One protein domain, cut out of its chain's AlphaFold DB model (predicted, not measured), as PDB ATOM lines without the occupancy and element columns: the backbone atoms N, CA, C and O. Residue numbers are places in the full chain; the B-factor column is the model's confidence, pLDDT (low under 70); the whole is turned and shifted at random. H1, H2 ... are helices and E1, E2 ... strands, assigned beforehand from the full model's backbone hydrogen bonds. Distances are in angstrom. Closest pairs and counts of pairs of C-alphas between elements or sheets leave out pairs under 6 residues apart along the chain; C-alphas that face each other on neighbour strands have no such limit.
ATOM      1  N   SER A   2     -38.441  13.503 -40.162       69.25
ATOM      2  CA  SER A   2     -38.361  12.364 -39.234       69.25
ATOM      3  C   SER A   2     -39.349  11.273 -39.646       69.25
ATOM      4  O   SER A   2     -40.543  11.560 -39.747       69.25
ATOM      5  N   SER A   3     -38.864  10.046 -39.843       84.00
ATOM      6  CA  SER A   3     -39.721   8.875 -40.064       84.00
ATOM      7  C   SER A   3     -40.594   8.628 -38.824       84.00
ATOM      8  O   SER A   3     -40.128   8.734 -37.685       84.00
ATOM      9  N   VAL A   4     -41.877   8.355 -39.041       89.75
ATOM     10  CA  VAL A   4     -42.872   8.025 -38.022       89.75
ATOM     11  C   VAL A   4     -43.206   6.537 -38.094       89.75
ATOM     12  O   VAL A   4     -43.380   5.979 -39.175       89.75
ATOM     13  N   LYS A   5     -43.329   5.895 -36.927       92.50
ATOM     14  CA  LYS A   5     -43.813   4.512 -36.806       92.50
ATOM     15  C   LYS A   5     -45.296   4.517 -36.478       92.50
ATOM     16  O   LYS A   5     -45.700   4.869 -35.371       92.50
ATOM     17  N   ILE A   6     -46.108   4.130 -37.449       93.06
ATOM     18  CA  ILE A   6     -47.559   4.052 -37.323       93.06
ATOM     19  C   ILE A   6     -47.921   2.615 -36.925       93.06
ATOM     20  O   ILE A   6     -47.646   1.696 -37.697       93.06
ATOM     21  N   PRO A   7     -48.532   2.373 -35.754       93.81
ATOM     22  CA  PRO A   7     -48.884   1.019 -35.338       93.81
ATOM     23  C   PRO A   7     -49.984   0.440 -36.233       93.81
ATOM     24  O   PRO A   7     -51.042   1.050 -36.407       93.81
ATOM     25  N   LEU A   8     -49.739  -0.754 -36.777       94.44
ATOM     26  CA  LEU A   8     -50.752  -1.565 -37.451       94.44
ATOM     27  C   LEU A   8     -51.453  -2.465 -36.426       94.44
ATOM     28  O   LEU A   8     -52.675  -2.397 -36.292       94.44
ATOM     29  N   ILE A   9     -50.679  -3.268 -35.688       93.81
ATOM     30  CA  ILE A   9     -51.103  -4.067 -34.526       93.81
ATOM     31  C   ILE A   9     -49.867  -4.635 -33.811       93.81
ATOM     32  O   ILE A   9     -48.865  -4.878 -34.474       93.81
ATOM     33  N   HIS A  10     -49.930  -4.919 -32.505       92.19
ATOM     34  CA  HIS A  10     -48.788  -5.459 -31.742       92.19
ATOM     35  C   HIS A  10     -47.520  -4.619 -31.978       92.19
ATOM     36  O   HIS A  10     -47.574  -3.394 -31.878       92.19
ATOM     37  N   GLU A  11     -46.404  -5.263 -32.328       94.81
ATOM     38  CA  GLU A  11     -45.161  -4.609 -32.745       94.81
ATOM     39  C   GLU A  11     -45.051  -4.449 -34.273       94.81
ATOM     40  O   GLU A  11     -43.979  -4.133 -34.781       94.81
ATOM     41  N   LEU A  12     -46.126  -4.669 -35.032       97.50
ATOM     42  CA  LEU A  12     -46.155  -4.437 -36.474       97.50
ATOM     43  C   LEU A  12     -46.401  -2.948 -36.749       97.50
ATOM     44  O   LEU A  12     -47.477  -2.419 -36.448       97.50
ATOM     45  N   TYR A  13     -45.429  -2.284 -37.366       97.50
ATOM     46  CA  TYR A  13     -45.470  -0.861 -37.688       97.50
ATOM     47  C   TYR A  13     -45.385  -0.619 -39.196       97.50
ATOM     48  O   TYR A  13     -44.721  -1.346 -39.930       97.50
ATOM     49  N   LEU A  14     -46.040   0.449 -39.641       95.94
ATOM     50  CA  LEU A  14     -45.817   1.093 -40.928       95.94
ATOM     51  C   LEU A  14     -44.869   2.279 -40.705       95.94
ATOM     52  O   LEU A  14     -45.196   3.202 -39.958       95.94
ATOM     53  N   GLU A  15     -43.695   2.232 -41.324       94.94
ATOM     54  CA  GLU A  15     -42.707   3.311 -41.335       94.94
ATOM     55  C   GLU A  15     -43.047   4.275 -42.469       94.94
ATOM     56  O   GLU A  15     -43.230   3.852 -43.615       94.94
ATOM     57  N   ALA A  16     -43.169   5.560 -42.153       92.62
ATOM     58  CA  ALA A  16     -43.510   6.575 -43.139       92.62
ATOM     59  C   ALA A  16     -42.906   7.935 -42.794       92.62
ATOM     60  O   ALA A  16     -42.766   8.278 -41.625       92.62
ATOM     61  N   GLU A  17     -42.647   8.777 -43.787       89.38
ATOM     62  CA  GLU A  17     -42.456  10.207 -43.560       89.38
ATOM     63  C   GLU A  17     -43.820  10.906 -43.599       89.38
ATOM     64  O   GLU A  17     -44.586  10.760 -44.555       89.38
ATOM     65  N   ARG A  18     -44.150  11.674 -42.555       80.81
ATOM     66  CA  ARG A  18     -45.376  12.482 -42.532       80.81
ATOM     67  C   ARG A  18     -45.089  13.858 -43.122       80.81
ATOM     68  O   ARG A  18     -44.314  14.624 -42.548       80.81
ATOM     69  N   ILE A  19     -45.761  14.190 -44.218       69.31
ATOM     70  CA  ILE A  19     -45.746  15.533 -44.792       69.31
ATOM     71  C   ILE A  19     -46.968  16.280 -44.263       69.31
ATOM     72  O   ILE A  19     -48.099  16.081 -44.713       69.31
ATOM     73  N   GLU A  20     -46.741  17.141 -43.273       63.22
ATOM     74  CA  GLU A  20     -47.764  18.068 -42.802       63.22
ATOM     75  C   GLU A  20     -47.805  19.303 -43.709       63.22
ATOM     76  O   GLU A  20     -46.827  20.039 -43.825       63.22
ATOM     77  N   ILE A  21     -48.962  19.565 -44.321       60.88
ATOM     78  CA  ILE A  21     -49.252  20.879 -44.902       60.88
ATOM     79  C   ILE A  21     -49.759  21.763 -43.749       60.88
ATOM     80  O   ILE A  21     -50.787  21.420 -43.150       60.88
ATOM     81  N   PRO A  22     -49.055  22.856 -43.390       55.06
ATOM     82  CA  PRO A  22     -49.308  23.556 -42.135       55.06
ATOM     83  C   PRO A  22     -50.718  24.153 -42.057       55.06
ATOM     84  O   PRO A  22     -51.424  23.859 -41.095       55.06
ATOM     85  N   GLU A  23     -51.192  24.895 -43.068       62.62
ATOM     86  CA  GLU A  23     -52.503  25.567 -43.002       62.62
ATOM     87  C   GLU A  23     -53.199  25.719 -44.366       62.62
ATOM     88  O   GLU A  23     -52.549  25.807 -45.411       62.62
ATOM     89  N   ASN A  24     -54.540  25.789 -44.339       66.38
ATOM     90  CA  ASN A  24     -55.341  26.221 -45.488       66.38
ATOM     91  C   ASN A  24     -54.966  27.667 -45.840       66.38
ATOM     92  O   ASN A  24     -55.032  28.541 -44.976       66.38
ATOM     93  N   ARG A  25     -54.662  27.955 -47.106       74.25
ATOM     94  CA  ARG A  25     -54.347  29.312 -47.563       74.25
ATOM     95  C   ARG A  25     -55.270  29.733 -48.694       74.25
ATOM     96  O   ARG A  25     -55.413  29.035 -49.692       74.25
ATOM     97  N   ILE A  26     -55.859  30.916 -48.565       76.38
ATOM     98  CA  ILE A  26     -56.550  31.583 -49.669       76.38
ATOM     99  C   ILE A  26     -55.511  32.440 -50.388       76.38
ATOM    100  O   ILE A  26     -54.940  33.353 -49.790       76.38
ATOM    101  N   ILE A  27     -55.246  32.138 -51.656       82.25
ATOM    102  CA  ILE A  27     -54.390  32.953 -52.518       82.25
ATOM    103  C   ILE A  27     -55.307  33.745 -53.452       82.25
ATOM    104  O   ILE A  27     -55.934  33.138 -54.322       82.25
ATOM    105  N   PRO A  28     -55.422  35.074 -53.293       84.12
ATOM    106  CA  PRO A  28     -56.145  35.905 -54.246       84.12
ATOM    107  C   PRO A  28     -55.540  35.745 -55.642       84.12
ATOM    108  O   PRO A  28     -54.342  35.937 -55.827       84.12
ATOM    109  N   THR A  29     -56.369  35.390 -56.614       85.75
ATOM    110  CA  THR A  29     -55.989  35.307 -58.031       85.75
ATOM    111  C   THR A  29     -56.507  36.507 -58.817       85.75
ATOM    112  O   THR A  29     -55.988  36.810 -59.885       85.75
ATOM    113  N   GLU A  30     -57.493  37.225 -58.275       89.44
ATOM    114  CA  GLU A  30     -58.026  38.456 -58.848       89.44
ATOM    115  C   GLU A  30     -58.464  39.400 -57.722       89.44
ATOM    116  O   GLU A  30     -59.193  38.998 -56.809       89.44
ATOM    117  N   VAL A  31     -58.033  40.661 -57.780       82.94
ATOM    118  CA  VAL A  31     -58.340  41.697 -56.783       82.94
ATOM    119  C   VAL A  31     -58.844  42.940 -57.514       82.94
ATOM    120  O   VAL A  31     -58.309  43.307 -58.555       82.94
ATOM    121  N   SER A  32     -59.891  43.577 -56.992       85.81
ATOM    122  CA  SER A  32     -60.442  44.809 -57.555       85.81
ATOM    123  C   SER A  32     -59.513  46.004 -57.330       85.81
ATOM    124  O   SER A  32     -58.670  45.999 -56.433       85.81
ATOM    125  N   ASN A  33     -59.760  47.093 -58.063       81.81
ATOM    126  CA  ASN A  33     -59.043  48.369 -57.914       81.81
ATOM    127  C   ASN A  33     -59.145  48.991 -56.503       81.81
ATOM    128  O   ASN A  33     -58.393  49.905 -56.185       81.81
ATOM    129  N   TYR A  34     -60.058  48.500 -55.657       87.12
ATOM    130  CA  TYR A  34     -60.252  48.944 -54.271       87.12
ATOM    131  C   TYR A  34     -59.745  47.920 -53.240       87.12
ATOM    132  O   TYR A  34     -60.103  47.992 -52.068       87.12
ATOM    133  N   GLY A  35     -58.956  46.927 -53.666       77.81
ATOM    134  CA  GLY A  35     -58.354  45.925 -52.780       77.81
ATOM    135  C   GLY A  35     -59.283  44.778 -52.369       77.81
ATOM    136  O   GLY A  35     -58.915  43.961 -51.528       77.81
ATOM    137  N   LYS A  36     -60.484  44.673 -52.955       86.25
ATOM    138  CA  LYS A  36     -61.416  43.575 -52.658       86.25
ATOM    139  C   LYS A  36     -61.054  42.347 -53.490       86.25
ATOM    140  O   LYS A  36     -61.027  42.430 -54.712       86.25
ATOM    141  N   VAL A  37     -60.827  41.202 -52.848       83.44
ATOM    142  CA  VAL A  37     -60.602  39.923 -53.543       83.44
ATOM    143  C   VAL A  37     -61.854  39.554 -54.350       83.44
ATOM    144  O   VAL A  37     -62.937  39.419 -53.782       83.44
ATOM    145  N   LEU A  38     -61.709  39.435 -55.670       86.44
ATOM    146  CA  LEU A  38     -62.773  39.066 -56.610       86.44
ATOM    147  C   LEU A  38     -62.749  37.566 -56.922       86.44
ATOM    148  O   LEU A  38     -63.805  36.941 -57.010       86.44
ATOM    149  N   LYS A  39     -61.551  36.982 -57.038       84.75
ATOM    150  CA  LYS A  39     -61.332  35.535 -57.153       84.75
ATOM    151  C   LYS A  39     -60.129  35.119 -56.323       84.75
ATOM    152  O   LYS A  39     -59.166  35.870 -56.170       84.75
ATOM    153  N   ALA A  40     -60.182  33.903 -55.802       85.75
ATOM    154  CA  ALA A  40     -59.072  33.301 -55.094       85.75
ATOM    155  C   ALA A  40     -58.995  31.806 -55.380       85.75
ATOM    156  O   ALA A  40     -60.009  31.152 -55.628       85.75
ATOM    157  N   GLN A  41     -57.786  31.273 -55.296       79.12
ATOM    158  CA  GLN A  41     -57.537  29.849 -55.204       79.12
ATOM    159  C   GLN A  41     -57.481  29.466 -53.725       79.12
ATOM    160  O   GLN A  41     -56.715  30.036 -52.946       79.12
ATOM    161  N   LEU A  42     -58.303  28.496 -53.333       76.38
ATOM    162  CA  LEU A  42     -58.235  27.896 -52.010       76.38
ATOM    163  C   LEU A  42     -57.225  26.747 -52.053       76.38
ATOM    164  O   LEU A  42     -57.506  25.688 -52.610       76.38
ATOM    165  N   LEU A  43     -56.056  26.951 -51.452       63.12
ATOM    166  CA  LEU A  43     -55.159  25.859 -51.094       63.12
ATOM    167  C   LEU A  43     -55.678  25.260 -49.794       63.12
ATOM    168  O   LEU A  43     -55.406  25.759 -48.704       63.12
ATOM    169  N   VAL A  44     -56.486  24.216 -49.910       64.75
ATOM    170  CA  VAL A  44     -56.891  23.425 -48.750       64.75
ATOM    171  C   VAL A  44     -55.701  22.555 -48.359       64.75
ATOM    172  O   VAL A  44     -55.114  21.907 -49.223       64.75
ATOM    173  N   LYS A  45     -55.376  22.504 -47.067       63.41
ATOM    174  CA  LYS A  45     -54.684  21.395 -46.415       63.41
ATOM    175  C   LYS A  45     -55.414  20.120 -46.815       63.41
ATOM    176  O   LYS A  45     -56.398  19.715 -46.194       63.41
ATOM    177  N   SER A  46     -54.975  19.509 -47.907       61.34
ATOM    178  CA  SER A  46     -55.352  18.139 -48.188       61.34
ATOM    179  C   SER A  46     -54.798  17.281 -47.057       61.34
ATOM    180  O   SER A  46     -53.840  17.664 -46.382       61.34
ATOM    181  N   ARG A  47     -55.482  16.164 -46.811       60.09
ATOM    182  CA  ARG A  47     -55.178  15.176 -45.767       60.09
ATOM    183  C   ARG A  47     -53.671  14.972 -45.618       60.09
ATOM    184  O   ARG A  47     -52.966  15.042 -46.619       60.09
ATOM    185  N   ASP A  48     -53.231  14.679 -44.391       65.56
ATOM    186  CA  ASP A  48     -51.855  14.255 -44.120       65.56
ATOM    187  C   ASP A  48     -51.389  13.304 -45.223       65.56
ATOM    188  O   ASP A  48     -52.010  12.257 -45.443       65.56
ATOM    189  N   HIS A  49     -50.356  13.726 -45.947       77.56
ATOM    190  CA  HIS A  49     -49.737  12.921 -46.981       77.56
ATOM    191  C   HIS A  49     -48.604  12.134 -46.330       77.56
ATOM    192  O   HIS A  49     -47.829  12.678 -45.537       77.56
ATOM    193  N   PHE A  50     -48.534  10.847 -46.641       85.44
ATOM    194  CA  PHE A  50     -47.523   9.952 -46.097       85.44
ATOM    195  C   PHE A  50     -46.651   9.436 -47.231       85.44
ATOM    196  O   PHE A  50     -47.173   8.941 -48.223       85.44
ATOM    197  N   ILE A  51     -45.340   9.504 -47.057       90.25
ATOM    198  CA  ILE A  51     -44.404   8.759 -47.892       90.25
ATOM    199  C   ILE A  51     -44.123   7.453 -47.156       90.25
ATOM    200  O   ILE A  51     -43.463   7.460 -46.121       90.25
ATOM    201  N   LEU A  52     -44.688   6.350 -47.631       93.44
ATOM    202  CA  LEU A  52     -44.581   5.033 -47.008       93.44
ATOM    203  C   LEU A  52     -43.233   4.409 -47.361       93.44
ATOM    204  O   LEU A  52     -42.908   4.269 -48.536       93.44
ATOM    205  N   GLU A  53     -42.463   4.018 -46.351       92.75
ATOM    206  CA  GLU A  53     -41.093   3.532 -46.535       92.75
ATOM    207  C   GLU A  53     -41.016   2.013 -46.385       92.75
ATOM    208  O   GLU A  53     -40.476   1.318 -47.246       92.75
ATOM    209  N   ALA A  54     -41.561   1.483 -45.289       94.75
ATOM    210  CA  ALA A  54     -41.421   0.077 -44.943       94.75
ATOM    211  C   ALA A  54     -42.525  -0.417 -44.005       94.75
ATOM    212  O   ALA A  54     -43.211   0.360 -43.345       94.75
ATOM    213  N   ILE A  55     -42.651  -1.737 -43.898       96.94
ATOM    214  CA  ILE A  55     -43.323  -2.391 -42.774       96.94
ATOM    215  C   ILE A  55     -42.248  -3.049 -41.915       96.94
ATOM    216  O   ILE A  55     -41.360  -3.725 -42.442       96.94
ATOM    217  N   SER A  56     -42.334  -2.868 -40.601       97.00
ATOM    218  CA  SER A  56     -41.400  -3.425 -39.621       97.00
ATOM    219  C   SER A  56     -42.110  -4.179 -38.502       97.00
ATOM    220  O   SER A  56     -43.264  -3.910 -38.181       97.00
ATOM    221  N   TRP A  57     -41.401  -5.135 -37.903       96.56
ATOM    222  CA  TRP A  57     -41.742  -5.740 -36.621       96.56
ATOM    223  C   TRP A  57     -40.741  -5.261 -35.566       96.56
ATOM    224  O   TRP A  57     -39.544  -5.560 -35.651       96.56
ATOM    225  N   GLY A  58     -41.198  -4.465 -34.603       93.81
ATOM    226  CA  GLY A  58     -40.334  -3.780 -33.646       93.81
ATOM    227  C   GLY A  58     -39.363  -2.832 -34.358       93.81
ATOM    228  O   GLY A  58     -39.749  -1.782 -34.878       93.81
ATOM    229  N   ASN A  59     -38.081  -3.206 -34.384       91.75
ATOM    230  CA  ASN A  59     -37.023  -2.491 -35.111       91.75
ATOM    231  C   ASN A  59     -36.511  -3.246 -36.345       91.75
ATOM    232  O   ASN A  59     -35.582  -2.778 -37.001       91.75
ATOM    233  N   THR A  60     -37.101  -4.396 -36.664       93.69
ATOM    234  CA  THR A  60     -36.695  -5.232 -37.791       93.69
ATOM    235  C   THR A  60     -37.575  -4.932 -38.991       93.69
ATOM    236  O   THR A  60     -38.793  -5.092 -38.935       93.69
ATOM    237  N   ARG A  61     -36.969  -4.509 -40.098       94.06
ATOM    238  CA  ARG A  61     -37.682  -4.313 -41.364       94.06
ATOM    239  C   ARG A  61     -38.169  -5.659 -41.908       94.06
ATOM    240  O   ARG A  61     -37.456  -6.652 -41.820       94.06
ATOM    241  N   LEU A  62     -39.379  -5.689 -42.459       95.50
ATOM    242  CA  LEU A  62     -39.976  -6.871 -43.089       95.50
ATOM    243  C   LEU A  62     -39.978  -6.733 -44.610       95.50
ATOM    244  O   LEU A  62     -39.525  -7.629 -45.318       95.50
ATOM    245  N   VAL A  63     -40.501  -5.603 -45.091       93.50
ATOM    246  CA  VAL A  63     -40.632  -5.248 -46.511       93.50
ATOM    247  C   VAL A  63     -40.527  -3.732 -46.679       93.50
ATOM    248  O   VAL A  63     -40.847  -2.992 -45.748       93.50
ATOM    249  N   SER A  64     -40.131  -3.272 -47.862       92.25
ATOM    250  CA  SER A  64     -40.089  -1.856 -48.249       92.25
ATOM    251  C   SER A  64     -40.455  -1.670 -49.722       92.25
ATOM    252  O   SER A  64     -40.613  -2.654 -50.456       92.25
ATOM    253  N   GLY A  65     -40.655  -0.416 -50.137       88.88
ATOM    254  CA  GLY A  65     -41.038  -0.071 -51.508       88.88
ATOM    255  C   GLY A  65     -42.303  -0.803 -51.961       88.88
ATOM    256  O   GLY A  65     -43.200  -1.095 -51.156       88.88
ATOM    257  N   PHE A  66     -42.376  -1.155 -53.244       87.81
ATOM    258  CA  PHE A  66     -43.538  -1.855 -53.800       87.81
ATOM    259  C   PHE A  66     -43.878  -3.193 -53.104       87.81
ATOM    260  O   PHE A  66     -45.021  -3.653 -53.172       87.81
ATOM    261  N   PHE A  67     -42.945  -3.822 -52.374       91.00
ATOM    262  CA  PHE A  67     -43.217  -5.056 -51.621       91.00
ATOM    263  C   PHE A  67     -44.189  -4.864 -50.450       91.00
ATOM    264  O   PHE A  67     -44.761  -5.849 -49.969       91.00
ATOM    265  N   ILE A  68     -44.453  -3.622 -50.038       93.88
ATOM    266  CA  ILE A  68     -45.556  -3.283 -49.128       93.88
ATOM    267  C   ILE A  68     -46.901  -3.730 -49.724       93.88
ATOM    268  O   ILE A  68     -47.720  -4.316 -49.011       93.88
ATOM    269  N   HIS A  69     -47.123  -3.529 -51.031       91.44
ATOM    270  CA  HIS A  69     -48.337  -4.004 -51.705       91.44
ATOM    271  C   HIS A  69     -48.432  -5.524 -51.678       91.44
ATOM    272  O   HIS A  69     -49.474  -6.067 -51.324       91.44
ATOM    273  N   HIS A  70     -47.335  -6.214 -51.968       90.88
ATOM    274  CA  HIS A  70     -47.310  -7.670 -51.952       90.88
ATOM    275  C   HIS A  70     -47.590  -8.260 -50.564       90.88
ATOM    276  O   HIS A  70     -48.331  -9.234 -50.437       90.88
ATOM    277  N   PHE A  71     -47.013  -7.674 -49.513       94.56
ATOM    278  CA  PHE A  71     -47.319  -8.061 -48.137       94.56
ATOM    279  C   PHE A  71     -48.811  -7.878 -47.839       94.56
ATOM    280  O   PHE A  71     -49.471  -8.787 -47.332       94.56
ATOM    281  N   HIS A  72     -49.363  -6.727 -48.220       95.25
ATOM    282  CA  HIS A  72     -50.773  -6.417 -48.043       95.25
ATOM    283  C   HIS A  72     -51.699  -7.387 -48.800       95.25
ATOM    284  O   HIS A  72     -52.692  -7.850 -48.237       95.25
ATOM    285  N   GLU A  73     -51.356  -7.757 -50.035       92.25
ATOM    286  CA  GLU A  73     -52.097  -8.730 -50.845       92.25
ATOM    287  C   GLU A  73     -52.157 -10.115 -50.201       92.25
ATOM    288  O   GLU A  73     -53.220 -10.742 -50.208       92.25
ATOM    289  N   ILE A  74     -51.054 -10.587 -49.604       93.12
ATOM    290  CA  ILE A  74     -51.035 -11.868 -48.883       93.12
ATOM    291  C   ILE A  74     -52.042 -11.827 -47.726       93.12
ATOM    292  O   ILE A  74     -52.856 -12.742 -47.584       93.12
ATOM    293  N   ILE A  75     -52.048 -10.754 -46.930       94.88
ATOM    294  CA  ILE A  75     -52.973 -10.625 -45.793       94.88
ATOM    295  C   ILE A  75     -54.428 -10.505 -46.272       94.88
ATOM    296  O   ILE A  75     -55.313 -11.151 -45.709       94.88
ATOM    297  N   ILE A  76     -54.697  -9.747 -47.339       94.25
ATOM    298  CA  ILE A  76     -56.029  -9.684 -47.965       94.25
ATOM    299  C   ILE A  76     -56.477 -11.083 -48.396       94.25
ATOM    300  O   ILE A  76     -57.593 -11.511 -48.085       94.25
ATOM    301  N   ALA A  77     -55.618 -11.819 -49.099       91.25
ATOM    302  CA  ALA A  77     -55.935 -13.162 -49.557       91.25
ATOM    303  C   ALA A  77     -56.227 -14.098 -48.374       91.25
ATOM    304  O   ALA A  77     -57.162 -14.894 -48.453       91.25
ATOM    305  N   TYR A  78     -55.505 -13.959 -47.261       91.81
ATOM    306  CA  TYR A  78     -55.767 -14.710 -46.036       91.81
ATOM    307  C   TYR A  78     -57.151 -14.376 -45.456       91.81
ATOM    308  O   TYR A  78     -57.970 -15.273 -45.235       91.81
ATOM    309  N   VAL A  79     -57.467 -13.085 -45.300       92.94
ATOM    310  CA  VAL A  79     -58.771 -12.601 -44.808       92.94
ATOM    311  C   VAL A  79     -59.926 -13.134 -45.663       92.94
ATOM    312  O   VAL A  79     -60.977 -13.518 -45.142       92.94
ATOM    313  N   HIS A  80     -59.737 -13.242 -46.974       91.19
ATOM    314  CA  HIS A  80     -60.753 -13.767 -47.884       91.19
ATOM    315  C   HIS A  80     -60.721 -15.293 -48.070       91.19
ATOM    316  O   HIS A  80     -61.450 -15.794 -48.926       91.19
ATOM    317  N   ASN A  81     -59.938 -16.040 -47.280       87.31
ATOM    318  CA  ASN A  81     -59.749 -17.495 -47.415       87.31
ATOM    319  C   ASN A  81     -59.291 -17.920 -48.828       87.31
ATOM    320  O   ASN A  81     -59.703 -18.958 -49.343       87.31
ATOM    321  N   ARG A  82     -58.482 -17.086 -49.486       85.50
ATOM    322  CA  ARG A  82     -57.942 -17.310 -50.838       85.50
ATOM    323  C   ARG A  82     -56.492 -17.791 -50.837       85.50
ATOM    324  O   ARG A  82     -55.981 -18.151 -51.895       85.50
ATOM    325  N   LEU A  83     -55.827 -17.795 -49.683       82.69
ATOM    326  CA  LEU A  83     -54.518 -18.423 -49.533       82.69
ATOM    327  C   LEU A  83     -54.659 -19.950 -49.435       82.69
ATOM    328  O   LEU A  83     -55.643 -20.469 -48.910       82.69
ATOM    329  N   ARG A  84     -53.655 -20.681 -49.925       79.69
ATOM    330  CA  ARG A  84     -53.611 -22.148 -49.846       79.69
ATOM    331  C   ARG A  84     -52.991 -22.577 -48.515       79.69
ATOM    332  O   ARG A  84     -51.918 -22.103 -48.164       79.69
ATOM    333  N   SER A  85     -53.631 -23.507 -47.806       74.62
ATOM    334  CA  SER A  85     -53.233 -23.956 -46.459       74.62
ATOM    335  C   SER A  85     -51.846 -24.597 -46.368       74.62
ATOM    336  O   SER A  85     -51.222 -24.562 -45.314       74.62
ATOM    337  N   GLU A  86     -51.353 -25.185 -47.455       77.12
ATOM    338  CA  GLU A  86     -50.061 -25.890 -47.489       77.12
ATOM    339  C   GLU A  86     -48.914 -25.025 -48.024       77.12
ATOM    340  O   GLU A  86     -47.800 -25.514 -48.211       77.12
ATOM    341  N   GLN A  87     -49.174 -23.747 -48.303       83.50
ATOM    342  CA  GLN A  87     -48.234 -22.891 -49.004       83.50
ATOM    343  C   GLN A  87     -47.628 -21.831 -48.081       83.50
ATOM    344  O   GLN A  87     -48.333 -21.163 -47.327       83.50
ATOM    345  N   GLU A  88     -46.310 -21.655 -48.182       89.00
ATOM    346  CA  GLU A  88     -45.620 -20.492 -47.629       89.00
ATOM    347  C   GLU A  88     -45.597 -19.331 -48.631       89.00
ATOM    348  O   GLU A  88     -45.459 -19.522 -49.846       89.00
ATOM    349  N   HIS A  89     -45.711 -18.120 -48.097       92.06
ATOM    350  CA  HIS A  89     -45.650 -16.866 -48.827       92.06
ATOM    351  C   HIS A  89     -44.433 -16.079 -48.363       92.06
ATOM    352  O   HIS A  89     -44.354 -15.689 -47.204       92.06
ATOM    353  N   LEU A  90     -43.467 -15.887 -49.258       93.12
ATOM    354  CA  LEU A  90     -42.146 -15.346 -48.932       93.12
ATOM    355  C   LEU A  90     -41.917 -14.029 -49.663       93.12
ATOM    356  O   LEU A  90     -42.170 -13.954 -50.866       93.12
ATOM    357  N   ILE A  91     -41.356 -13.051 -48.957       93.31
ATOM    358  CA  ILE A  91     -40.712 -11.864 -49.521       93.31
ATOM    359  C   ILE A  91     -39.359 -11.728 -48.821       93.31
ATOM    360  O   ILE A  91     -39.316 -11.517 -47.612       93.31
ATOM    361  N   LEU A  92     -38.254 -11.902 -49.546       92.88
ATOM    362  CA  LEU A  92     -36.904 -11.904 -48.973       92.88
ATOM    363  C   LEU A  92     -35.948 -11.058 -49.805       92.88
ATOM    364  O   LEU A  92     -35.633 -11.426 -50.938       92.88
ATOM    365  N   ASN A  93     -35.416  -9.997 -49.206       89.81
ATOM    366  CA  ASN A  93     -34.281  -9.256 -49.731       89.81
ATOM    367  C   ASN A  93     -33.018  -9.683 -48.975       89.81
ATOM    368  O   ASN A  93     -32.674  -9.148 -47.922       89.81
ATOM    369  N   LYS A  94     -32.318 -10.691 -49.507       86.88
ATOM    370  CA  LYS A  94     -31.130 -11.244 -48.842       86.88
ATOM    371  C   LYS A  94     -29.978 -10.236 -48.775       86.88
ATOM    372  O   LYS A  94     -29.193 -10.285 -47.835       86.88
ATOM    373  N   LYS A  95     -29.880  -9.347 -49.766       85.56
ATOM    374  CA  LYS A  95     -28.826  -8.333 -49.865       85.56
ATOM    375  C   LYS A  95     -28.941  -7.299 -48.747       85.56
ATOM    376  O   LYS A  95     -27.953  -7.024 -48.079       85.56
ATOM    377  N   GLU A  96     -30.157  -6.820 -48.507       85.88
ATOM    378  CA  GLU A  96     -30.454  -5.845 -47.452       85.88
ATOM    379  C   GLU A  96     -30.741  -6.497 -46.085       85.88
ATOM    380  O   GLU A  96     -30.933  -5.816 -45.080       85.88
ATOM    381  N   GLY A  97     -30.759  -7.831 -46.023       89.62
ATOM    382  CA  GLY A  97     -30.841  -8.586 -44.774       89.62
ATOM    383  C   GLY A  97     -32.212  -8.577 -44.101       89.62
ATOM    384  O   GLY A  97     -32.282  -8.813 -42.896       89.62
ATOM    385  N   TYR A  98     -33.289  -8.345 -44.853       91.88
ATOM    386  CA  TYR A  98     -34.659  -8.354 -44.336       91.88
ATOM    387  C   TYR A  98     -35.597  -9.237 -45.164       91.88
ATOM    388  O   TYR A  98     -35.374  -9.513 -46.346       91.88
ATOM    389  N   GLY A  99     -36.681  -9.683 -44.538       94.38
ATOM    390  CA  GLY A  99     -37.702 -10.478 -45.204       94.38
ATOM    391  C   GLY A  99     -38.735 -11.045 -44.248       94.38
ATOM    392  O   GLY A  99     -38.534 -11.104 -43.033       94.38
ATOM    393  N   VAL A 100     -39.837 -11.508 -44.821       96.62
ATOM    394  CA  VAL A 100     -40.967 -12.083 -44.096       96.62
ATOM    395  C   VAL A 100     -41.476 -13.332 -44.800       96.62
ATOM    396  O   VAL A 100     -41.532 -13.402 -46.033       96.62
ATOM    397  N   LYS A 101     -41.857 -14.324 -43.998       95.38
ATOM    398  CA  LYS A 101     -42.549 -15.527 -44.441       95.38
ATOM    399  C   LYS A 101     -43.883 -15.651 -43.707       95.38
ATOM    400  O   LYS A 101     -43.924 -15.574 -42.483       95.38
ATOM    401  N   LEU A 102     -44.957 -15.859 -44.462       94.38
ATOM    402  CA  LEU A 102     -46.329 -15.989 -43.973       94.38
ATOM    403  C   LEU A 102     -46.922 -17.336 -44.404       94.38
ATOM    404  O   LEU A 102     -46.777 -17.722 -45.564       94.38
ATOM    405  N   TYR A 103     -47.584 -18.065 -43.507       90.81
ATOM    406  CA  TYR A 103     -48.207 -19.364 -43.816       90.81
ATOM    407  C   TYR A 103     -49.323 -19.720 -42.825       90.81
ATOM    408  O   TYR A 103     -49.412 -19.146 -41.743       90.81
ATOM    409  N   TYR A 104     -50.185 -20.673 -43.185       88.31
ATOM    410  CA  TYR A 104     -51.266 -21.125 -42.303       88.31
ATOM    411  C   TYR A 104     -50.764 -21.981 -41.133       88.31
ATOM    412  O   TYR A 104     -49.958 -22.902 -41.309       88.31
ATOM    413  N   GLY A 105     -51.332 -21.741 -39.951       79.50
ATOM    414  CA  GLY A 105     -51.213 -22.627 -38.798       79.50
ATOM    415  C   GLY A 105     -51.791 -24.018 -39.072       79.50
ATOM    416  O   GLY A 105     -52.874 -24.167 -39.636       79.50
ATOM    417  N   LYS A 106     -51.057 -25.066 -38.670       69.88
ATOM    418  CA  LYS A 106     -51.428 -26.469 -38.940       69.88
ATOM    419  C   LYS A 106     -52.453 -27.048 -37.959       69.88
ATOM    420  O   LYS A 106     -53.007 -28.107 -38.235       69.88
ATOM    421  N   ILE A 107     -52.656 -26.439 -36.787       56.28
ATOM    422  CA  ILE A 107     -53.337 -27.100 -35.666       56.28
ATOM    423  C   ILE A 107     -54.230 -26.089 -34.925       56.28
ATOM    424  O   ILE A 107     -53.736 -25.187 -34.264       56.28
ATOM    425  N   LYS A 108     -55.548 -26.316 -35.005       50.19
ATOM    426  CA  LYS A 108     -56.659 -25.740 -34.212       50.19
ATOM    427  C   LYS A 108     -57.185 -24.343 -34.533       50.19
ATOM    428  O   LYS A 108     -58.400 -24.185 -34.468       50.19
ATOM    429  N   GLU A 109     -56.365 -23.391 -34.944       56.94
ATOM    430  CA  GLU A 109     -56.846 -22.088 -35.416       56.94
ATOM    431  C   GLU A 109     -56.192 -21.816 -36.767       56.94
ATOM    432  O   GLU A 109     -54.989 -22.017 -36.936       56.94
ATOM    433  N   HIS A 110     -56.995 -21.450 -37.770       73.44
ATOM    434  CA  HIS A 110     -56.514 -21.129 -39.116       73.44
ATOM    435  C   HIS A 110     -55.779 -19.785 -39.126       73.44
ATOM    436  O   HIS A 110     -56.030 -18.972 -40.007       73.44
ATOM    437  N   ASP A 111     -54.931 -19.522 -38.140       90.50
ATOM    438  CA  ASP A 111     -54.176 -18.290 -37.996       90.50
ATOM    439  C   ASP A 111     -53.116 -18.160 -39.087       90.50
ATOM    440  O   ASP A 111     -52.618 -19.151 -39.639       90.50
ATOM    441  N   LEU A 112     -52.768 -16.913 -39.385       93.19
ATOM    442  CA  LEU A 112     -51.637 -16.577 -40.228       93.19
ATOM    443  C   LEU A 112     -50.387 -16.472 -39.353       93.19
ATOM    444  O   LEU A 112     -50.256 -15.557 -38.544       93.19
ATOM    445  N   LEU A 113     -49.462 -17.408 -39.525       93.88
ATOM    446  CA  LEU A 113     -48.178 -17.411 -38.838       93.88
ATOM    447  C   LEU A 113     -47.178 -16.551 -39.607       93.88
ATOM    448  O   LEU A 113     -47.117 -16.619 -40.836       93.88
ATOM    449  N   MET A 114     -46.387 -15.769 -38.874       96.00
ATOM    450  CA  MET A 114     -45.332 -14.918 -39.406       96.00
ATOM    451  C   MET A 114     -43.969 -15.319 -38.848       96.00
ATOM    452  O   MET A 114     -43.749 -15.321 -37.634       96.00
ATOM    453  N   GLU A 115     -43.035 -15.579 -39.757       96.62
ATOM    454  CA  GLU A 115     -41.609 -15.668 -39.468       96.62
ATOM    455  C   GLU A 115     -40.869 -14.484 -40.100       96.62
ATOM    456  O   GLU A 115     -41.147 -14.089 -41.237       96.62
ATOM    457  N   VAL A 116     -39.895 -13.942 -39.377       97.06
ATOM    458  CA  VAL A 116     -39.053 -12.824 -39.821       97.06
ATOM    459  C   VAL A 116     -37.649 -13.340 -40.107       97.06
ATOM    460  O   VAL A 116     -37.140 -14.206 -39.394       97.06
ATOM    461  N   TYR A 117     -37.032 -12.848 -41.179       96.38
ATOM    462  CA  TYR A 117     -35.673 -13.232 -41.540       96.38
ATOM    463  C   TYR A 117     -34.657 -12.628 -40.565       96.38
ATOM    464  O   TYR A 117     -34.617 -11.415 -40.365       96.38
ATOM    465  N   ASP A 118     -33.807 -13.476 -39.996       93.62
ATOM    466  CA  ASP A 118     -32.650 -13.077 -39.205       93.62
ATOM    467  C   ASP A 118     -31.371 -13.280 -40.022       93.62
ATOM    468  O   ASP A 118     -30.955 -14.408 -40.312       93.62
ATOM    469  N   LEU A 119     -30.714 -12.169 -40.359       90.50
ATOM    470  CA  LEU A 119     -29.460 -12.162 -41.107       90.50
ATOM    471  C   LEU A 119     -28.330 -12.896 -40.366       90.50
ATOM    472  O   LEU A 119     -27.492 -13.523 -41.014       90.50
ATOM    473  N   LYS A 120     -28.295 -12.848 -39.026       91.50
ATOM    474  CA  LYS A 120     -27.202 -13.446 -38.237       91.50
ATOM    475  C   LYS A 120     -27.208 -14.964 -38.324       91.50
ATOM    476  O   LYS A 120     -26.159 -15.580 -38.480       91.50
ATOM    477  N   THR A 121     -28.391 -15.558 -38.212       92.38
ATOM    478  CA  THR A 121     -28.581 -17.010 -38.308       92.38
ATOM    479  C   THR A 121     -28.874 -17.471 -39.736       92.38
ATOM    480  O   THR A 121     -28.892 -18.673 -39.993       92.38
ATOM    481  N   ASN A 122     -29.079 -16.535 -40.673       91.88
ATOM    482  CA  ASN A 122     -29.508 -16.790 -42.049       91.88
ATOM    483  C   ASN A 122     -30.745 -17.709 -42.091       91.88
ATOM    484  O   ASN A 122     -30.827 -18.650 -42.886       91.88
ATOM    485  N   SER A 123     -31.697 -17.448 -41.197       94.38
ATOM    486  CA  SER A 123     -32.872 -18.289 -40.981       94.38
ATOM    487  C   SER A 123     -34.130 -17.453 -40.757       94.38
ATOM    488  O   SER A 123     -34.058 -16.245 -40.547       94.38
ATOM    489  N   PHE A 124     -35.290 -18.094 -40.859       95.56
ATOM    490  CA  PHE A 124     -36.572 -17.484 -40.523       95.56
ATOM    491  C   PHE A 124     -36.945 -17.869 -39.095       95.56
ATOM    492  O   PHE A 124     -36.904 -19.047 -38.741       95.56
ATOM    493  N   VAL A 125     -37.285 -16.870 -38.283       95.75
ATOM    494  CA  VAL A 125     -37.614 -17.040 -36.867       95.75
ATOM    495  C   VAL A 125     -39.083 -16.713 -36.653       95.75
ATOM    496  O   VAL A 125     -39.549 -15.625 -37.002       95.75
ATOM    497  N   PHE A 126     -39.818 -17.656 -36.064       95.31
ATOM    498  CA  PHE A 126     -41.212 -17.444 -35.691       95.31
ATOM    499  C   PHE A 126     -41.353 -16.234 -34.770       95.31
ATOM    500  O   PHE A 126     -40.627 -16.104 -33.786       95.31
ATOM    501  N   THR A 127     -42.283 -15.350 -35.120       94.44
ATOM    502  CA  THR A 127     -42.460 -14.061 -34.453       94.44
ATOM    503  C   THR A 127     -43.868 -13.903 -33.895       94.44
ATOM    504  O   THR A 127     -44.015 -13.605 -32.714       94.44
ATOM    505  N   GLN A 128     -44.906 -14.116 -34.710       94.69
ATOM    506  CA  GLN A 128     -46.288 -13.855 -34.299       94.69
ATOM    507  C   GLN A 128     -47.287 -14.768 -35.023       94.69
ATOM    508  O   GLN A 128     -47.094 -15.116 -36.188       94.69
ATOM    509  N   SER A 129     -48.374 -15.115 -34.328       94.31
ATOM    510  CA  SER A 129     -49.600 -15.670 -34.914       94.31
ATOM    511  C   SER A 129     -50.651 -14.571 -34.997       94.31
ATOM    512  O   SER A 129     -50.868 -13.870 -34.007       94.31
ATOM    513  N   PHE A 130     -51.284 -14.404 -36.154       94.19
ATOM    514  CA  PHE A 130     -52.380 -13.460 -36.332       94.19
ATOM    515  C   PHE A 130     -53.680 -14.204 -36.587       94.19
ATOM    516  O   PHE A 130     -53.821 -14.935 -37.573       94.19
ATOM    517  N   SER A 131     -54.668 -13.921 -35.753       92.94
ATOM    518  CA  SER A 131     -56.042 -14.309 -36.008       92.94
ATOM    519  C   SER A 131     -56.603 -13.585 -37.230       92.94
ATOM    520  O   SER A 131     -56.137 -12.526 -37.677       92.94
ATOM    521  N   LYS A 132     -57.704 -14.122 -37.751       92.06
ATOM    522  CA  LYS A 132     -58.431 -13.508 -38.864       92.06
ATOM    523  C   LYS A 132     -58.913 -12.088 -38.562       92.06
ATOM    524  O   LYS A 132     -58.877 -11.233 -39.446       92.06
ATOM    525  N   LEU A 133     -59.337 -11.824 -37.325       93.56
ATOM    526  CA  LEU A 133     -59.771 -10.492 -36.896       93.56
ATOM    527  C   LEU A 133     -58.613  -9.490 -36.931       93.56
ATOM    528  O   LEU A 133     -58.776  -8.377 -37.431       93.56
ATOM    529  N   GLU A 134     -57.442  -9.890 -36.445       95.31
ATOM    530  CA  GLU A 134     -56.240  -9.055 -36.453       95.31
ATOM    531  C   GLU A 134     -55.792  -8.750 -37.882       95.31
ATOM    532  O   GLU A 134     -55.522  -7.596 -38.211       95.31
ATOM    533  N   CYS A 135     -55.832  -9.742 -38.772       95.62
ATOM    534  CA  CYS A 135     -55.557  -9.531 -40.191       95.62
ATOM    535  C   CYS A 135     -56.543  -8.545 -40.842       95.62
ATOM    536  O   CYS A 135     -56.122  -7.685 -41.616       95.62
ATOM    537  N   CYS A 136     -57.836  -8.588 -40.495       95.94
ATOM    538  CA  CYS A 136     -58.806  -7.579 -40.944       95.94
ATOM    539  C   CYS A 136     -58.435  -6.164 -40.466       95.94
ATOM    540  O   CYS A 136     -58.606  -5.197 -41.214       95.94
ATOM    541  N   ILE A 137     -57.933  -6.025 -39.234       95.62
ATOM    542  CA  ILE A 137     -57.472  -4.739 -38.692       95.62
ATOM    543  C   ILE A 137     -56.253  -4.248 -39.475       95.62
ATOM    544  O   ILE A 137     -56.277  -3.107 -39.940       95.62
ATOM    545  N   ILE A 138     -55.251  -5.108 -39.693       96.81
ATOM    546  CA  ILE A 138     -54.054  -4.780 -40.483       96.81
ATOM    547  C   ILE A 138     -54.460  -4.278 -41.874       96.81
ATOM    548  O   ILE A 138     -54.063  -3.182 -42.264       96.81
ATOM    549  N   VAL A 139     -55.314  -5.022 -42.589       96.69
ATOM    550  CA  VAL A 139     -55.802  -4.651 -43.931       96.69
ATOM    551  C   VAL A 139     -56.505  -3.298 -43.919       96.69
ATOM    552  O   VAL A 139     -56.262  -2.467 -44.792       96.69
ATOM    553  N   ARG A 140     -57.376  -3.040 -42.938       95.44
ATOM    554  CA  ARG A 140     -58.109  -1.767 -42.850       95.44
ATOM    555  C   ARG A 140     -57.169  -0.586 -42.616       95.44
ATOM    556  O   ARG A 140     -57.333   0.456 -43.251       95.44
ATOM    557  N   VAL A 141     -56.218  -0.730 -41.694       93.56
ATOM    558  CA  VAL A 141     -55.278   0.344 -41.348       93.56
ATOM    559  C   VAL A 141     -54.324   0.598 -42.512       93.56
ATOM    560  O   VAL A 141     -54.183   1.745 -42.934       93.56
ATOM    561  N   LEU A 142     -53.743  -0.456 -43.087       95.12
ATOM    562  CA  LEU A 142     -52.796  -0.344 -44.192       95.12
ATOM    563  C   LEU A 142     -53.455   0.244 -45.451       95.12
ATOM    564  O   LEU A 142     -52.907   1.179 -46.027       95.12
ATOM    565  N   ASN A 143     -54.674  -0.185 -45.809       93.94
ATOM    566  CA  ASN A 143     -55.447   0.427 -46.903       93.94
ATOM    567  C   ASN A 143     -55.656   1.931 -46.716       93.94
ATOM    568  O   ASN A 143     -55.511   2.701 -47.663       93.94
ATOM    569  N   ASN A 144     -55.991   2.364 -45.499       90.88
ATOM    570  CA  ASN A 144     -56.199   3.781 -45.218       90.88
ATOM    571  C   ASN A 144     -54.939   4.616 -45.505       90.88
ATOM    572  O   ASN A 144     -55.075   5.734 -45.997       90.88
ATOM    573  N   TYR A 145     -53.742   4.093 -45.224       91.25
ATOM    574  CA  TYR A 145     -52.485   4.792 -45.513       91.25
ATOM    575  C   TYR A 145     -52.066   4.669 -46.977       91.25
ATOM    576  O   TYR A 145     -51.687   5.678 -47.563       91.25
ATOM    577  N   LEU A 146     -52.244   3.504 -47.603       90.50
ATOM    578  CA  LEU A 146     -52.022   3.325 -49.044       90.50
ATOM    579  C   LEU A 146     -52.914   4.244 -49.897       90.50
ATOM    580  O   LEU A 146     -52.526   4.631 -50.989       90.50
ATOM    581  N   HIS A 147     -54.106   4.618 -49.420       86.12
ATOM    582  CA  HIS A 147     -54.982   5.585 -50.102       86.12
ATOM    583  C   HIS A 147     -54.641   7.056 -49.822       86.12
ATOM    584  O   HIS A 147     -55.173   7.944 -50.490       86.12
ATOM    585  N   LYS A 148     -53.837   7.340 -48.793       83.06
ATOM    586  CA  LYS A 148     -53.479   8.703 -48.360       83.06
ATOM    587  C   LYS A 148     -52.037   9.080 -48.697       83.06
ATOM    588  O   LYS A 148     -51.677  10.242 -48.533       83.06
ATOM    589  N   GLY A 149     -51.228   8.115 -49.111       82.62
ATOM    590  CA  GLY A 149     -49.798   8.274 -49.291       82.62
ATOM    591  C   GLY A 149     -49.283   7.676 -50.589       82.62
ATOM    592  O   GLY A 149     -50.023   7.041 -51.338       82.62
ATOM    593  N   GLU A 150     -47.996   7.885 -50.815       89.00
ATOM    594  CA  GLU A 150     -47.221   7.303 -51.906       89.00
ATOM    595  C   GLU A 150     -46.162   6.374 -51.318       89.00
ATOM    596  O   GLU A 150     -45.661   6.605 -50.218       89.00
ATOM    597  N   ILE A 151     -45.833   5.299 -52.028       88.25
ATOM    598  CA  ILE A 151     -44.738   4.417 -51.632       88.25
ATOM    599  C   ILE A 151     -43.430   5.029 -52.122       88.25
ATOM    600  O   ILE A 151     -43.287   5.363 -53.297       88.25
ATOM    601  N   LYS A 152     -42.468   5.153 -51.211       88.38
ATOM    602  CA  LYS A 152     -41.088   5.483 -51.540       88.38
ATOM    603  C   LYS A 152     -40.451   4.256 -52.166       88.38
ATOM    604  O   LYS A 152     -40.134   3.297 -51.465       88.38
ATOM    605  N   GLU A 153     -40.288   4.277 -53.480       82.81
ATOM    606  CA  GLU A 153     -39.468   3.267 -54.137       82.81
ATOM    607  C   GLU A 153     -38.009   3.464 -53.718       82.81
ATOM    608  O   GLU A 153     -37.497   4.585 -53.682       82.81
ATOM    609  N   GLU A 154     -37.350   2.372 -53.344       72.06
ATOM    610  CA  GLU A 154     -35.915   2.395 -53.086       72.06
ATOM    611  C   GLU A 154     -35.174   2.488 -54.430       72.06
ATOM    612  O   GLU A 154     -35.567   1.852 -55.408       72.06
ATOM    613  N   ASP A 155     -34.061   3.231 -54.478       59.00
ATOM    614  CA  ASP A 155     -33.214   3.354 -55.683       59.00
ATOM    615  C   ASP A 155     -32.656   1.994 -56.172       59.00
ATOM    616  O   ASP A 155     -32.135   1.879 -57.285       59.00
ATOM    617  N   TYR A 156     -32.784   0.938 -55.361       54.69
ATOM    618  CA  TYR A 156     -32.486  -0.445 -55.723       54.69
ATOM    619  C   TYR A 156     -33.723  -1.157 -56.292       54.69
ATOM    620  O   TYR A 156     -34.501  -1.801 -55.590       54.69
ATOM    621  N   PHE A 157     -33.858  -1.063 -57.612       58.09
ATOM    622  CA  PHE A 157     -34.866  -1.742 -58.432       58.09
ATOM    623  C   PHE A 157     -34.570  -3.271 -58.601       58.09
ATOM    624  O   PHE A 157     -33.485  -3.750 -58.266       58.09
ATOM    625  N   PRO A 158     -35.544  -4.084 -59.061       50.28
ATOM    626  CA  PRO A 158     -35.845  -5.471 -58.722       50.28
ATOM    627  C   PRO A 158     -34.974  -6.483 -59.485       50.28
ATOM    628  O   PRO A 158     -34.802  -6.418 -60.703       50.28
ATOM    629  N   GLY A 159     -34.461  -7.458 -58.738       54.91
ATOM    630  CA  GLY A 159     -33.597  -8.535 -59.232       54.91
ATOM    631  C   GLY A 159     -32.970  -9.366 -58.103       54.91
ATOM    632  O   GLY A 159     -32.626 -10.528 -58.298       54.91
ATOM    633  N   ASP A 160     -32.907  -8.799 -56.898       70.25
ATOM    634  CA  ASP A 160     -32.306  -9.448 -55.723       70.25
ATOM    635  C   ASP A 160     -33.343  -9.935 -54.694       70.25
ATOM    636  O   ASP A 160     -33.011 -10.676 -53.763       70.25
ATOM    637  N   VAL A 161     -34.615  -9.553 -54.862       81.12
ATOM    638  CA  VAL A 161     -35.694  -9.930 -53.943       81.12
ATOM    639  C   VAL A 161     -36.384 -11.199 -54.426       81.12
ATOM    640  O   VAL A 161     -36.921 -11.268 -55.534       81.12
ATOM    641  N   LYS A 162     -36.369 -12.220 -53.568       86.19
ATOM    642  CA  LYS A 162     -37.014 -13.509 -53.799       86.19
ATOM    643  C   LYS A 162     -38.443 -13.472 -53.267       86.19
ATOM    644  O   LYS A 162     -38.650 -13.306 -52.065       86.19
ATOM    645  N   CYS A 163     -39.403 -13.734 -54.147       86.31
ATOM    646  CA  CYS A 163     -40.820 -13.839 -53.812       86.31
ATOM    647  C   CYS A 163     -41.350 -15.264 -54.009       86.31
ATOM    648  O   CYS A 163     -40.881 -16.002 -54.879       86.31
ATOM    649  N   ASN A 164     -42.358 -15.655 -53.228       85.00
ATOM    650  CA  ASN A 164     -43.125 -16.885 -53.437       85.00
ATOM    651  C   ASN A 164     -44.618 -16.631 -53.173       85.00
ATOM    652  O   ASN A 164     -45.008 -16.462 -52.023       85.00
ATOM    653  N   TYR A 165     -45.452 -16.629 -54.223       73.12
ATOM    654  CA  TYR A 165     -46.919 -16.508 -54.094       73.12
ATOM    655  C   TYR A 165     -47.685 -17.748 -54.575       73.12
ATOM    656  O   TYR A 165     -48.881 -17.853 -54.312       73.12
ATOM    657  N   SER A 166     -47.029 -18.714 -55.230       62.06
ATOM    658  CA  SER A 166     -47.674 -19.897 -55.843       62.06
ATOM    659  C   SER A 166     -46.967 -21.233 -55.556       62.06
ATOM    660  O   SER A 166     -47.172 -22.216 -56.270       62.06
ATOM    661  N   GLY A 167     -46.088 -21.274 -54.554       62.06
ATOM    662  CA  GLY A 167     -45.200 -22.407 -54.273       62.06
ATOM    663  C   GLY A 167     -43.961 -22.444 -55.173       62.06
ATOM    664  O   GLY A 167     -43.053 -23.236 -54.940       62.06
ATOM    665  N   LYS A 168     -43.893 -21.573 -56.186       67.25
ATOM    666  CA  LYS A 168     -42.721 -21.378 -57.040       67.25
ATOM    667  C   LYS A 168     -42.052 -20.064 -56.672       67.25
ATOM    668  O   LYS A 168     -42.676 -19.005 -56.736       67.25
ATOM    669  N   SER A 169     -40.776 -20.140 -56.309       72.69
ATOM    670  CA  SER A 169     -39.979 -18.940 -56.095       72.69
ATOM    671  C   SER A 169     -39.675 -18.258 -57.418       72.69
ATOM    672  O   SER A 169     -39.280 -18.923 -58.377       72.69
ATOM    673  N   PHE A 170     -39.777 -16.940 -57.435       73.31
ATOM    674  CA  PHE A 170     -39.347 -16.123 -58.554       73.31
ATOM    675  C   PHE A 170     -38.702 -14.840 -58.048       73.31
ATOM    676  O   PHE A 170     -38.815 -14.469 -56.879       73.31
ATOM    677  N   THR A 171     -38.029 -14.178 -58.969       76.69
ATOM    678  CA  THR A 171     -37.442 -12.864 -58.774       76.69
ATOM    679  C   THR A 171     -38.188 -11.914 -59.696       76.69
ATOM    680  O   THR A 171     -38.329 -12.220 -60.883       76.69
ATOM    681  N   LEU A 172     -38.688 -10.791 -59.178       62.53
ATOM    682  CA  LEU A 172     -39.220  -9.744 -60.050       62.53
ATOM    683  C   LEU A 172     -38.080  -9.186 -60.902       62.53
ATOM    684  O   LEU A 172     -37.036  -8.818 -60.372       62.53
ATOM    685  N   ARG A 173     -38.284  -9.152 -62.216       55.81
ATOM    686  CA  ARG A 173     -37.410  -8.461 -63.167       55.81
ATOM    687  C   ARG A 173     -38.146  -7.218 -63.655       55.81
ATOM    688  O   ARG A 173     -39.361  -7.283 -63.842       55.81
ATOM    689  N   ILE A 174     -37.430  -6.118 -63.867       49.94
ATOM    690  CA  ILE A 174     -37.978  -4.971 -64.608       49.94
ATOM    691  C   ILE A 174     -38.242  -5.446 -66.043       49.94
ATOM    692  O   ILE A 174     -37.395  -6.163 -66.583       49.94
ATOM    693  N   PRO A 175     -39.387  -5.105 -66.652       49.66
ATOM    694  CA  PRO A 175     -39.552  -5.246 -68.093       49.66
ATOM    695  C   PRO A 175     -38.427  -4.489 -68.815       49.66
ATOM    696  O   PRO A 175     -38.159  -3.341 -68.462       49.66
ATOM    697  N   GLU A 176     -37.760  -5.151 -69.763       41.06
ATOM    698  CA  GLU A 176     -36.761  -4.532 -70.653       41.06
ATOM    699  C   GLU A 176     -37.372  -3.432 -71.533       41.06
ATOM    700  O   GLU A 176     -38.546  -3.587 -71.951       41.06
TER     701      GLU A 176
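Overview. This is residues 2 to 176 of the 176 residues of an uncharacterized protein of Sulfurospirillum sp. JPD-1 (UniProt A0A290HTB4). A thick head of two sheets, partly face to face with their strands crossed, has a long thin arm, the hairpin E3 and E4, sticking out of it at residues 25 to 43. H1 packs on the six-strand sheet beside E6, and H2 covers E1 and E2 of the other sheet. The printed part has 175 residues with thirteen named strands and two named helices, in the order E1 to E6, H1, E7 to E10, H2, E11 to E13, a mixed class. One sheet runs E10 E9 E8 E7 E12 E13, antiparallel; that of E1, E2, E5, E6 and E11 is branched and mixed. The whole is loose, with a radius of gyration of the C-alphas of 21.0 A, and spans 77 by 39 by 30 A.

Arrangement. E1, residues 3 to 9, and E2, residues 12 to 19, form a hairpin, with N 6 and O 14 within hydrogen-bond range at 2.8 A. E3, residues 25 to 31, and E4, residues 37 to 43, form another, with N 27 to O 41 2.9 A; both are apart from every other named element. E5, residues 49 to 57, bends by 62 degrees at residue 53. E2 lies on one side of it, antiparallel, with N 15 to O 54 2.8 A. On the other side lie E6, residues 60 to 64, antiparallel, with N 62 to O 55 2.8 A, and E11, residues 149 to 151, parallel, with N 52 to O 150 2.8 A. E7, residues 89 to 93, E8, residues 98 to 104, E9, residues 112 to 118, and E10, residues 123 to 130, form a meander, each strand the antiparallel neighbour of the one before; N 91 to O 100 is 3.0 A, N 115 to O 101 2.9 A and N 114 to O 128 2.9 A. E12, residues 161 to 164, is the antiparallel neighbour of E7, with N 92 to O 162 2.9 A, and forms a hairpin with E13, residues 169 to 171, with N 163 to O 170 2.9 A. The two large sheets make a sandwich, two sheets face to face, with strands at 68 degrees; the closest C-alphas of E6 and E8, Leu 62 and Gly 99, are 4.8 A apart. H1, residues 67 to 79, makes two layers with the six-strand sheet, a helix on one face, at a height of 9.4 A over the sheet. H2, residues 132 to 146, is on the branched sheet over E1 and E2, on the same face as H1; the closest C-alphas of E1 and H2, Leu 8 and Ile 138, are 5.5 A apart. H1 and H2 touch, opposite ways, at a tilt of 36 degrees, only just steep; their closest C-alphas, Val 79 and Lys 132, are 6.0 A apart. In H1 and H2 every O i to N i+4 pair is within hydrogen-bond range.

Along the chain. E1 begins at C-alpha 3 (-39.721, 8.875, -40.064). E5 is 22.8 A long, E2 21.6 A, E8 21.0 A, H2 20.7 A and H1 18.6 A. E13 ends at C-alpha 171 (-37.442, -12.864, -58.774).

Size, cuts and confidence. The C-alphas farthest apart, Asn 33 and Ile 107, are 78.9 A apart. The printed part has no cut, and no link is long. Its mean pLDDT is 84.3; residues under 70 include 19 to 24, 43 to 48 and 172 to 176.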